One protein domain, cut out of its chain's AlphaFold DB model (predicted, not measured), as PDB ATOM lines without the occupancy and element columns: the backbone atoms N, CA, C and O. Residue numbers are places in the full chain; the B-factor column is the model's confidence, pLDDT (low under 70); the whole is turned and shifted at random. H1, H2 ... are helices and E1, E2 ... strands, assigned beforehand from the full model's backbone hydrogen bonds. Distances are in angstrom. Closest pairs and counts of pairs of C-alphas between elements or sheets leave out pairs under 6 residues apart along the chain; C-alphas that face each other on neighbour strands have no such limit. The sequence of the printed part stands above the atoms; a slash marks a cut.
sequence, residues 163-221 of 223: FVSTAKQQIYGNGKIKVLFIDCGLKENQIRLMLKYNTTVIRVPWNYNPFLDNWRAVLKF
ATOM      1  N   PHE A 163      50.203-111.004  -9.466       91.69
ATOM      2  CA  PHE A 163      50.027-112.447  -9.655       91.69
ATOM      3  C   PHE A 163      48.792-113.005  -8.940       91.69
ATOM      4  O   PHE A 163      48.298-114.074  -9.315       91.69
ATOM      5  N   VAL A 164      48.304-112.291  -7.923       93.31
ATOM      6  CA  VAL A 164      47.152-112.677  -7.093       93.31
ATOM      7  C   VAL A 164      45.915-111.806  -7.323       93.31
ATOM      8  O   VAL A 164      44.819-112.176  -6.911       93.31
ATOM      9  N   SER A 165      46.073-110.673  -8.006       93.75
ATOM     10  CA  SER A 165      44.979-109.797  -8.418       93.75
ATOM     11  C   SER A 165      44.178-110.388  -9.578       93.75
ATOM     12  O   SER A 165      44.707-111.041 -10.477       93.75
ATOM     13  N   THR A 166      42.895-110.047  -9.634       93.06
ATOM     14  CA  THR A 166      42.042-110.288 -10.793       93.06
ATOM     15  C   THR A 166      42.546-109.516 -12.009       93.06
ATOM     16  O   THR A 166      43.049-108.395 -11.894       93.06
ATOM     17  N   ALA A 167      42.395-110.120 -13.188       92.06
ATOM     18  CA  ALA A 167      42.814-109.530 -14.457       92.06
ATOM     19  C   ALA A 167      41.809-108.499 -14.996       92.06
ATOM     20  O   ALA A 167      42.173-107.619 -15.774       92.06
ATOM     21  N   LYS A 168      40.529-108.630 -14.634       93.56
ATOM     22  CA  LYS A 168      39.439-107.778 -15.123       93.56
ATOM     23  C   LYS A 168      38.463-107.493 -13.997       93.56
ATOM     24  O   LYS A 168      38.348-108.270 -13.055       93.56
ATOM     25  N   GLN A 169      37.729-106.393 -14.126       94.12
ATOM     26  CA  GLN A 169      36.656-106.079 -13.194       94.12
ATOM     27  C   GLN A 169      35.608-107.200 -13.165       94.12
ATOM     28  O   GLN A 169      35.171-107.690 -14.208       94.12
ATOM     29  N   GLN A 170      35.179-107.567 -11.961       94.88
ATOM     30  CA  GLN A 170      34.138-108.556 -11.702       94.88
ATOM     31  C   GLN A 170      33.098-107.963 -10.752       94.88
ATOM     32  O   GLN A 170      33.430-107.217  -9.831       94.88
ATOM     33  N   ILE A 171      31.828-108.285 -10.987       95.38
ATOM     34  CA  ILE A 171      30.702-107.788 -10.194       95.38
ATOM     35  C   ILE A 171      30.011-108.983  -9.548       95.38
ATOM     36  O   ILE A 171      29.702-109.962 -10.225       95.38
ATOM     37  N   TYR A 172      29.758-108.879  -8.247       95.06
ATOM     38  CA  TYR A 172      29.102-109.906  -7.454       95.06
ATOM     39  C   TYR A 172      27.891-109.324  -6.727       95.06
ATOM     40  O   TYR A 172      27.961-108.234  -6.151       95.06
ATOM     41  N   GLY A 173      26.793-110.082  -6.715       94.56
ATOM     42  CA  GLY A 173      25.530-109.652  -6.121       94.56
ATOM     43  C   GLY A 173      24.791-108.602  -6.950       94.56
ATOM     44  O   GLY A 173      25.196-108.227  -8.048       94.56
ATOM     45  N   ASN A 174      23.664-108.154  -6.410       94.81
ATOM     46  CA  ASN A 174      22.758-107.191  -7.038       94.81
ATOM     47  C   ASN A 174      22.141-106.220  -6.014       94.81
ATOM     48  O   ASN A 174      21.080-105.641  -6.253       94.81
ATOM     49  N   GLY A 175      22.784-106.054  -4.855       93.50
ATOM     50  CA  GLY A 175      22.287-105.199  -3.788       93.50
ATOM     51  C   GLY A 175      22.443-103.700  -4.058       93.50
ATOM     52  O   GLY A 175      23.239-103.259  -4.891       93.50
ATOM     53  N   LYS A 176      21.696-102.883  -3.309       92.75
ATOM     54  CA  LYS A 176      21.630-101.419  -3.491       92.75
ATOM     55  C   LYS A 176      22.940-100.693  -3.167       92.75
ATOM     56  O   LYS A 176      23.198 -99.622  -3.717       92.75
ATOM     57  N   ILE A 177      23.746-101.223  -2.247       92.56
ATOM     58  CA  ILE A 177      24.985-100.583  -1.789       92.56
ATOM     59  C   ILE A 177      26.156-101.097  -2.626       92.56
ATOM     60  O   ILE A 177      26.554-102.246  -2.494       92.56
ATOM     61  N   LYS A 178      26.742-100.247  -3.469       92.44
ATOM     62  CA  LYS A 178      27.937-100.611  -4.242       92.44
ATOM     63  C   LYS A 178      29.197-100.412  -3.405       92.44
ATOM     64  O   LYS A 178      29.402 -99.316  -2.880       92.44
ATOM     65  N   VAL A 179      30.030-101.445  -3.313       93.19
ATOM     66  CA  VAL A 179      31.317-101.405  -2.609       93.19
ATOM     67  C   VAL A 179      32.426-101.805  -3.571       93.19
ATOM     68  O   VAL A 179      32.355-102.866  -4.191       93.19
ATOM     69  N   LEU A 180      33.437-100.947  -3.700       93.81
ATOM     70  CA  LEU A 180      34.602-101.212  -4.535       93.81
ATOM     71  C   LEU A 180      35.649-101.987  -3.735       93.81
ATOM     72  O   LEU A 180      36.027-101.575  -2.638       93.81
ATOM     73  N   PHE A 181      36.122-103.088  -4.303       94.69
ATOM     74  CA  PHE A 181      37.174-103.937  -3.764       94.69
ATOM     75  C   PHE A 181      38.380-103.863  -4.692       94.69
ATOM     76  O   PHE A 181      38.338-104.397  -5.801       94.69
ATOM     77  N   ILE A 182      39.455-103.219  -4.237       94.44
ATOM     78  CA  ILE A 182      40.733-103.250  -4.951       94.44
ATOM     79  C   ILE A 182      41.426-104.553  -4.578       94.44
ATOM     80  O   ILE A 182      41.786-104.770  -3.420       94.44
ATOM     81  N   ASP A 183      41.568-105.431  -5.560       93.94
ATOM     82  CA  ASP A 183      42.081-106.768  -5.338       93.94
ATOM     83  C   ASP A 183      43.602-106.767  -5.249       93.94
ATOM     84  O   ASP A 183      44.289-106.626  -6.256       93.94
ATOM     85  N   CYS A 184      44.126-106.938  -4.039       92.81
ATOM     86  CA  CYS A 184      45.555-107.103  -3.806       92.81
ATOM     87  C   CYS A 184      45.922-108.515  -3.312       92.81
ATOM     88  O   CYS A 184      46.890-108.669  -2.573       92.81
ATOM     89  N   GLY A 185      45.145-109.533  -3.695       92.31
ATOM     90  CA  GLY A 185      45.189-110.863  -3.077       92.31
ATOM     91  C   GLY A 185      44.010-111.070  -2.134       92.31
ATOM     92  O   GLY A 185      44.162-111.509  -0.994       92.31
ATOM     93  N   LEU A 186      42.825-110.685  -2.604       92.94
ATOM     94  CA  LEU A 186      41.587-110.765  -1.854       92.94
ATOM     95  C   LEU A 186      41.186-112.222  -1.596       92.94
ATOM     96  O   LEU A 186      41.126-113.032  -2.521       92.94
ATOM     97  N   LYS A 187      40.809-112.515  -0.352       95.19
ATOM     98  CA  LYS A 187      40.197-113.792   0.016       95.19
ATOM     99  C   LYS A 187      38.716-113.786  -0.345       95.19
ATOM    100  O   LYS A 187      37.983-112.866   0.028       95.19
ATOM    101  N   GLU A 188      38.242-114.813  -1.040       94.81
ATOM    102  CA  GLU A 188      36.858-114.873  -1.519       94.81
ATOM    103  C   GLU A 188      35.821-114.828  -0.388       94.81
ATOM    104  O   GLU A 188      34.719-114.310  -0.599       94.81
ATOM    105  N   ASN A 189      36.164-115.255   0.837       94.38
ATOM    106  CA  ASN A 189      35.257-115.113   1.974       94.38
ATOM    107  C   ASN A 189      34.893-113.654   2.269       94.38
ATOM    108  O   ASN A 189      33.777-113.380   2.702       94.38
ATOM    109  N   GLN A 190      35.787-112.702   1.992       93.88
ATOM    110  CA  GLN A 190      35.495-111.277   2.164       93.88
ATOM    111  C   GLN A 190      34.357-110.840   1.230       93.88
ATOM    112  O   GLN A 190      33.453-110.124   1.659       93.88
ATOM    113  N   ILE A 191      34.327-111.346  -0.009       94.50
ATOM    114  CA  ILE A 191      33.208-111.122  -0.939       94.50
ATOM    115  C   ILE A 191      31.952-111.812  -0.406       94.50
ATOM    116  O   ILE A 191      30.913-111.166  -0.270       94.50
ATOM    117  N   ARG A 192      32.044-113.103  -0.050       94.62
ATOM    118  CA  ARG A 192      30.903-113.883   0.464       94.62
ATOM    119  C   ARG A 192      30.243-113.208   1.668       94.62
ATOM    120  O   ARG A 192      29.019-113.168   1.745       94.62
ATOM    121  N   LEU A 193      31.030-112.648   2.588       93.94
ATOM    122  CA  LEU A 193      30.531-111.929   3.760       93.94
ATOM    123  C   LEU A 193      29.798-110.639   3.387       93.94
ATOM    124  O   LEU A 193      28.731-110.383   3.939       93.94
ATOM    125  N   MET A 194      30.313-109.855   2.438       93.25
ATOM    126  CA  MET A 194      29.639-108.629   1.992       93.25
ATOM    127  C   MET A 194      28.303-108.920   1.306       93.25
ATOM    128  O   MET A 194      27.323-108.209   1.538       93.25
ATOM    129  N   LEU A 195      28.235-109.999   0.522       93.44
ATOM    130  CA  LEU A 195      27.020-110.419  -0.182       93.44
ATOM    131  C   LEU A 195      25.886-110.878   0.748       93.44
ATOM    132  O   LEU A 195      24.746-110.966   0.303       93.44
ATOM    133  N   LYS A 196      26.160-111.141   2.036       93.69
ATOM    134  CA  LYS A 196      25.108-111.396   3.042       93.69
ATOM    135  C   LYS A 196      24.276-110.149   3.354       93.69
ATOM    136  O   LYS A 196      23.193-110.255   3.920       93.69
ATOM    137  N   TYR A 197      24.782-108.976   2.993       92.31
ATOM    138  CA  TYR A 197      24.097-107.699   3.118       92.31
ATOM    139  C   TYR A 197      23.575-107.250   1.749       92.31
ATOM    140  O   TYR A 197      23.931-107.814   0.719       92.31
ATOM    141  N   ASN A 198      22.746-106.202   1.712       94.50
ATOM    142  CA  ASN A 198      22.190-105.635   0.475       94.50
ATOM    143  C   ASN A 198      23.252-104.860  -0.341       94.50
ATOM    144  O   ASN A 198      23.093-103.667  -0.627       94.50
ATOM    145  N   THR A 199      24.354-105.527  -0.683       94.69
ATOM    146  CA  THR A 199      25.519-104.963  -1.361       94.69
ATOM    147  C   THR A 199      25.726-105.560  -2.754       94.69
ATOM    148  O   THR A 199      25.315-106.679  -3.056       94.69
ATOM    149  N   THR A 200      26.357-104.774  -3.620       95.12
ATOM    150  CA  THR A 200      26.979-105.210  -4.869       95.12
ATOM    151  C   THR A 200      28.477-104.983  -4.713       95.12
ATOM    152  O   THR A 200      28.911-103.841  -4.536       95.12
ATOM    153  N   VAL A 201      29.266-106.053  -4.769       95.06
ATOM    154  CA  VAL A 201      30.727-105.979  -4.666       95.06
ATOM    155  C   VAL A 201      31.313-105.863  -6.064       95.06
ATOM    156  O   VAL A 201      31.032-106.688  -6.932       95.06
ATOM    157  N   ILE A 202      32.138-104.843  -6.279       95.06
ATOM    158  CA  ILE A 202      32.853-104.620  -7.536       95.06
ATOM    159  C   ILE A 202      34.332-104.868  -7.263       95.06
ATOM    160  O   ILE A 202      35.007-104.023  -6.686       95.06
ATOM    161  N   ARG A 203      34.823-106.045  -7.651       94.75
ATOM    162  CA  ARG A 203      36.238-106.416  -7.559       94.75
ATOM    163  C   ARG A 203      36.960-105.859  -8.778       94.75
ATOM    164  O   ARG A 203      36.580-106.170  -9.905       94.75
ATOM    165  N   VAL A 204      37.990-105.058  -8.560       94.88
ATOM    166  CA  VAL A 204      38.813-104.452  -9.614       94.88
ATOM    167  C   VAL A 204      40.277-104.858  -9.459       94.88
ATOM    168  O   VAL A 204      40.689-105.195  -8.346       94.88
ATOM    169  N   PRO A 205      41.071-104.825 -10.544       95.31
ATOM    170  CA  PRO A 205      42.502-105.091 -10.472       95.31
ATOM    171  C   PRO A 205      43.234-104.164  -9.493       95.31
ATOM    172  O   PRO A 205      42.822-103.025  -9.268       95.31
ATOM    173  N   TRP A 206      44.364-104.625  -8.963       93.81
ATOM    174  CA  TRP A 206      45.185-103.889  -7.995       93.81
ATOM    175  C   TRP A 206      45.619-102.484  -8.441       93.81
ATOM    176  O   TRP A 206      45.820-101.607  -7.603       93.81
ATOM    177  N   ASN A 207      45.794-102.278  -9.749       92.81
ATOM    178  CA  ASN A 207      46.241-101.024 -10.357       92.81
ATOM    179  C   ASN A 207      45.080-100.126 -10.813       92.81
ATOM    180  O   ASN A 207      45.300 -99.145 -11.524       92.81
ATOM    181  N   TYR A 208      43.848-100.460 -10.437       91.81
ATOM    182  CA  TYR A 208      42.690 -99.625 -10.705       91.81
ATOM    183  C   TYR A 208      42.794 -98.294  -9.950       91.81
ATOM    184  O   TYR A 208      43.147 -98.268  -8.772       91.81
ATOM    185  N   ASN A 209      42.464 -97.185 -10.616       88.62
ATOM    186  CA  ASN A 209      42.459 -95.861 -10.001       88.62
ATOM    187  C   ASN A 209      41.068 -95.558  -9.409       88.62
ATOM    188  O   ASN A 209      40.151 -95.236 -10.168       88.62
ATOM    189  N   PRO A 210      40.890 -95.616  -8.074       84.31
ATOM    190  CA  PRO A 210      39.583 -95.423  -7.454       84.31
ATOM    191  C   PRO A 210      39.102 -93.970  -7.489       84.31
ATOM    192  O   PRO A 210      37.928 -93.732  -7.239       84.31
ATOM    193  N   PHE A 211      39.966 -92.994  -7.784       83.38
ATOM    194  CA  PHE A 211      39.607 -91.571  -7.758       83.38
ATOM    195  C   PHE A 211      38.947 -91.074  -9.048       83.38
ATOM    196  O   PHE A 211      38.509 -89.929  -9.102       83.38
ATOM    197  N   LEU A 212      38.880 -91.911 -10.086       77.81
ATOM    198  CA  LEU A 212      38.215 -91.563 -11.345       77.81
ATOM    199  C   LEU A 212      36.686 -91.640 -11.249       77.81
ATOM    200  O   LEU A 212      35.996 -91.078 -12.093       77.81
ATOM    201  N   ASP A 213      36.165 -92.304 -10.217       75.81
ATOM    202  CA  ASP A 213      34.752 -92.627 -10.063       75.81
ATOM    203  C   ASP A 213      34.260 -92.283  -8.643       75.81
ATOM    204  O   ASP A 213      34.999 -92.359  -7.661       75.81
ATOM    205  N   ASN A 214      32.979 -91.922  -8.513       77.00
ATOM    206  CA  ASN A 214      32.371 -91.589  -7.219       77.00
ATOM    207  C   ASN A 214      31.911 -92.854  -6.472       77.00
ATOM    208  O   ASN A 214      30.790 -93.339  -6.659       77.00
ATOM    209  N   TRP A 215      32.764 -93.370  -5.585       77.94
ATOM    210  CA  TRP A 215      32.474 -94.546  -4.759       77.94
ATOM    211  C   TRP A 215      31.893 -94.185  -3.393       77.94
ATOM    212  O   TRP A 215      32.349 -93.264  -2.724       77.94
ATOM    213  N   ARG A 216      30.915 -94.975  -2.931       70.56
ATOM    214  CA  ARG A 216      30.370 -94.852  -1.566       70.56
ATOM    215  C   ARG A 216      31.284 -95.448  -0.497       70.56
ATOM    216  O   ARG A 216      31.261 -94.992   0.638       70.56
ATOM    217  N   ALA A 217      32.042 -96.482  -0.849       77.62
ATOM    218  CA  ALA A 217      33.033 -97.112   0.009       77.62
ATOM    219  C   ALA A 217      34.067 -97.832  -0.863       77.62
ATOM    220  O   ALA A 217      33.699 -98.533  -1.811       77.62
ATOM    221  N   VAL A 218      35.343 -97.662  -0.518       81.88
ATOM    222  CA  VAL A 218      36.477 -98.352  -1.140       81.88
ATOM    223  C   VAL A 218      37.163 -99.169  -0.061       81.88
ATOM    224  O   VAL A 218      37.569 -98.625   0.965       81.88
ATOM    225  N   LEU A 219      37.286-100.472  -0.290       80.56
ATOM    226  CA  LEU A 219      38.038-101.372   0.569       80.56
ATOM    227  C   LEU A 219      39.252-101.884  -0.200       80.56
ATOM    228  O   LEU A 219      39.140-102.419  -1.306       80.56
ATOM    229  N   LYS A 220      40.423-101.702   0.404       78.56
ATOM    230  CA  LYS A 220      41.681-102.284  -0.045       78.56
ATOM    231  C   LYS A 220      42.152-103.227   1.047       78.56
ATOM    232  O   LYS A 220      42.394-102.794   2.170       78.56
ATOM    233  N   PHE A 221      42.271-104.501   0.707       65.44
ATOM    234  CA  PHE A 221      42.803-105.509   1.610       65.44
ATOM    235  C   PHE A 221      44.243-105.777   1.192       65.44
ATOM    236  O   PHE A 221      44.482-106.357   0.138       65.44
TER     237      PHE A 221
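This is residues 163 to 221 of the 223 residues of a protein of Candidatus Gottesmanbacteria bacterium GW2011_GWA2_42_18 (UniProt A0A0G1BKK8). A small twisted sheet of four strands, with two six-residue strands, E3 and E2, in its middle and two short ones, E1 and E4, at its edges, has one short helix, H1, over one face. On the side of the sheet away from H1, residues 205 to 217 swing out as a wide loop before the last strand, E4. The printed part has 59 residues, with one named helix and four named strands in the order E1, E2, H1, E3, E4; under half of the residues are in named elements, and the class is mixed, helices and strands. Across the sheet the order is E1, E3, E2, E4, a mixed sheet. The whole is compact and rounded, with a radius of gyration of the C-alphas of 10.7 A and spans of 29 by 25 by 17 A.

Find C-alpha 199 at (25.519, -104.963, -1.361); from there E3, residues 199 to 204, runs 15.7 A. Beside it E2, residues 177 to 182, runs 16.3 A. E1 is residues 170 to 172, 6.7 A long, beginning at C-alpha 170 at (34.138, -108.556, -11.702). E4 is residues 218 to 220, 6.6 A long, ending at C-alpha 220 at (41.681, -102.284, -0.045). H1 is residues 188 to 194, 10.2 A long.

Start at the inner strands E3 and E2, which are parallel at 23 degrees; look for N 181 and O 202 at 2.8 A, and N 200 and O 177 at 2.8 A. On E3's other side is the edge strand E1, antiparallel to E3 at 164 degrees, with N 203 and O 170 2.8 A apart. The edge strand E4 is parallel to E2 at 31 degrees, with N 219 and O 180 2.9 A apart. E1 and E4 are apart. H1 is on the sheet at a height over the sheet of 9.5 A. It lies over E3 and runs along the strands, at 22 degrees to E3 on the local plane. The closest C-alphas of H1 and E3 are those of Ile 191 and Val 201, 6.8 A apart. E2, H1 and E3 form a strand-helix-strand unit, two parallel neighbour strands with a helix between them along the chain, and its crossover is right-handed. In H1, each O i to N i+4 pair is within hydrogen-bond range.

The two C-alphas farthest apart are those of Phe 163 and Lys 176, at 31.1 A. The printed part has no cut. The links E1 to E2, E2 to H1 and H1 to E3 are tight; the link E3 to E4, 13 residues, is long. The mean pLDDT of the printed part is 90.5; look to E4, with a mean of 80, and to residue 221, which is under 70.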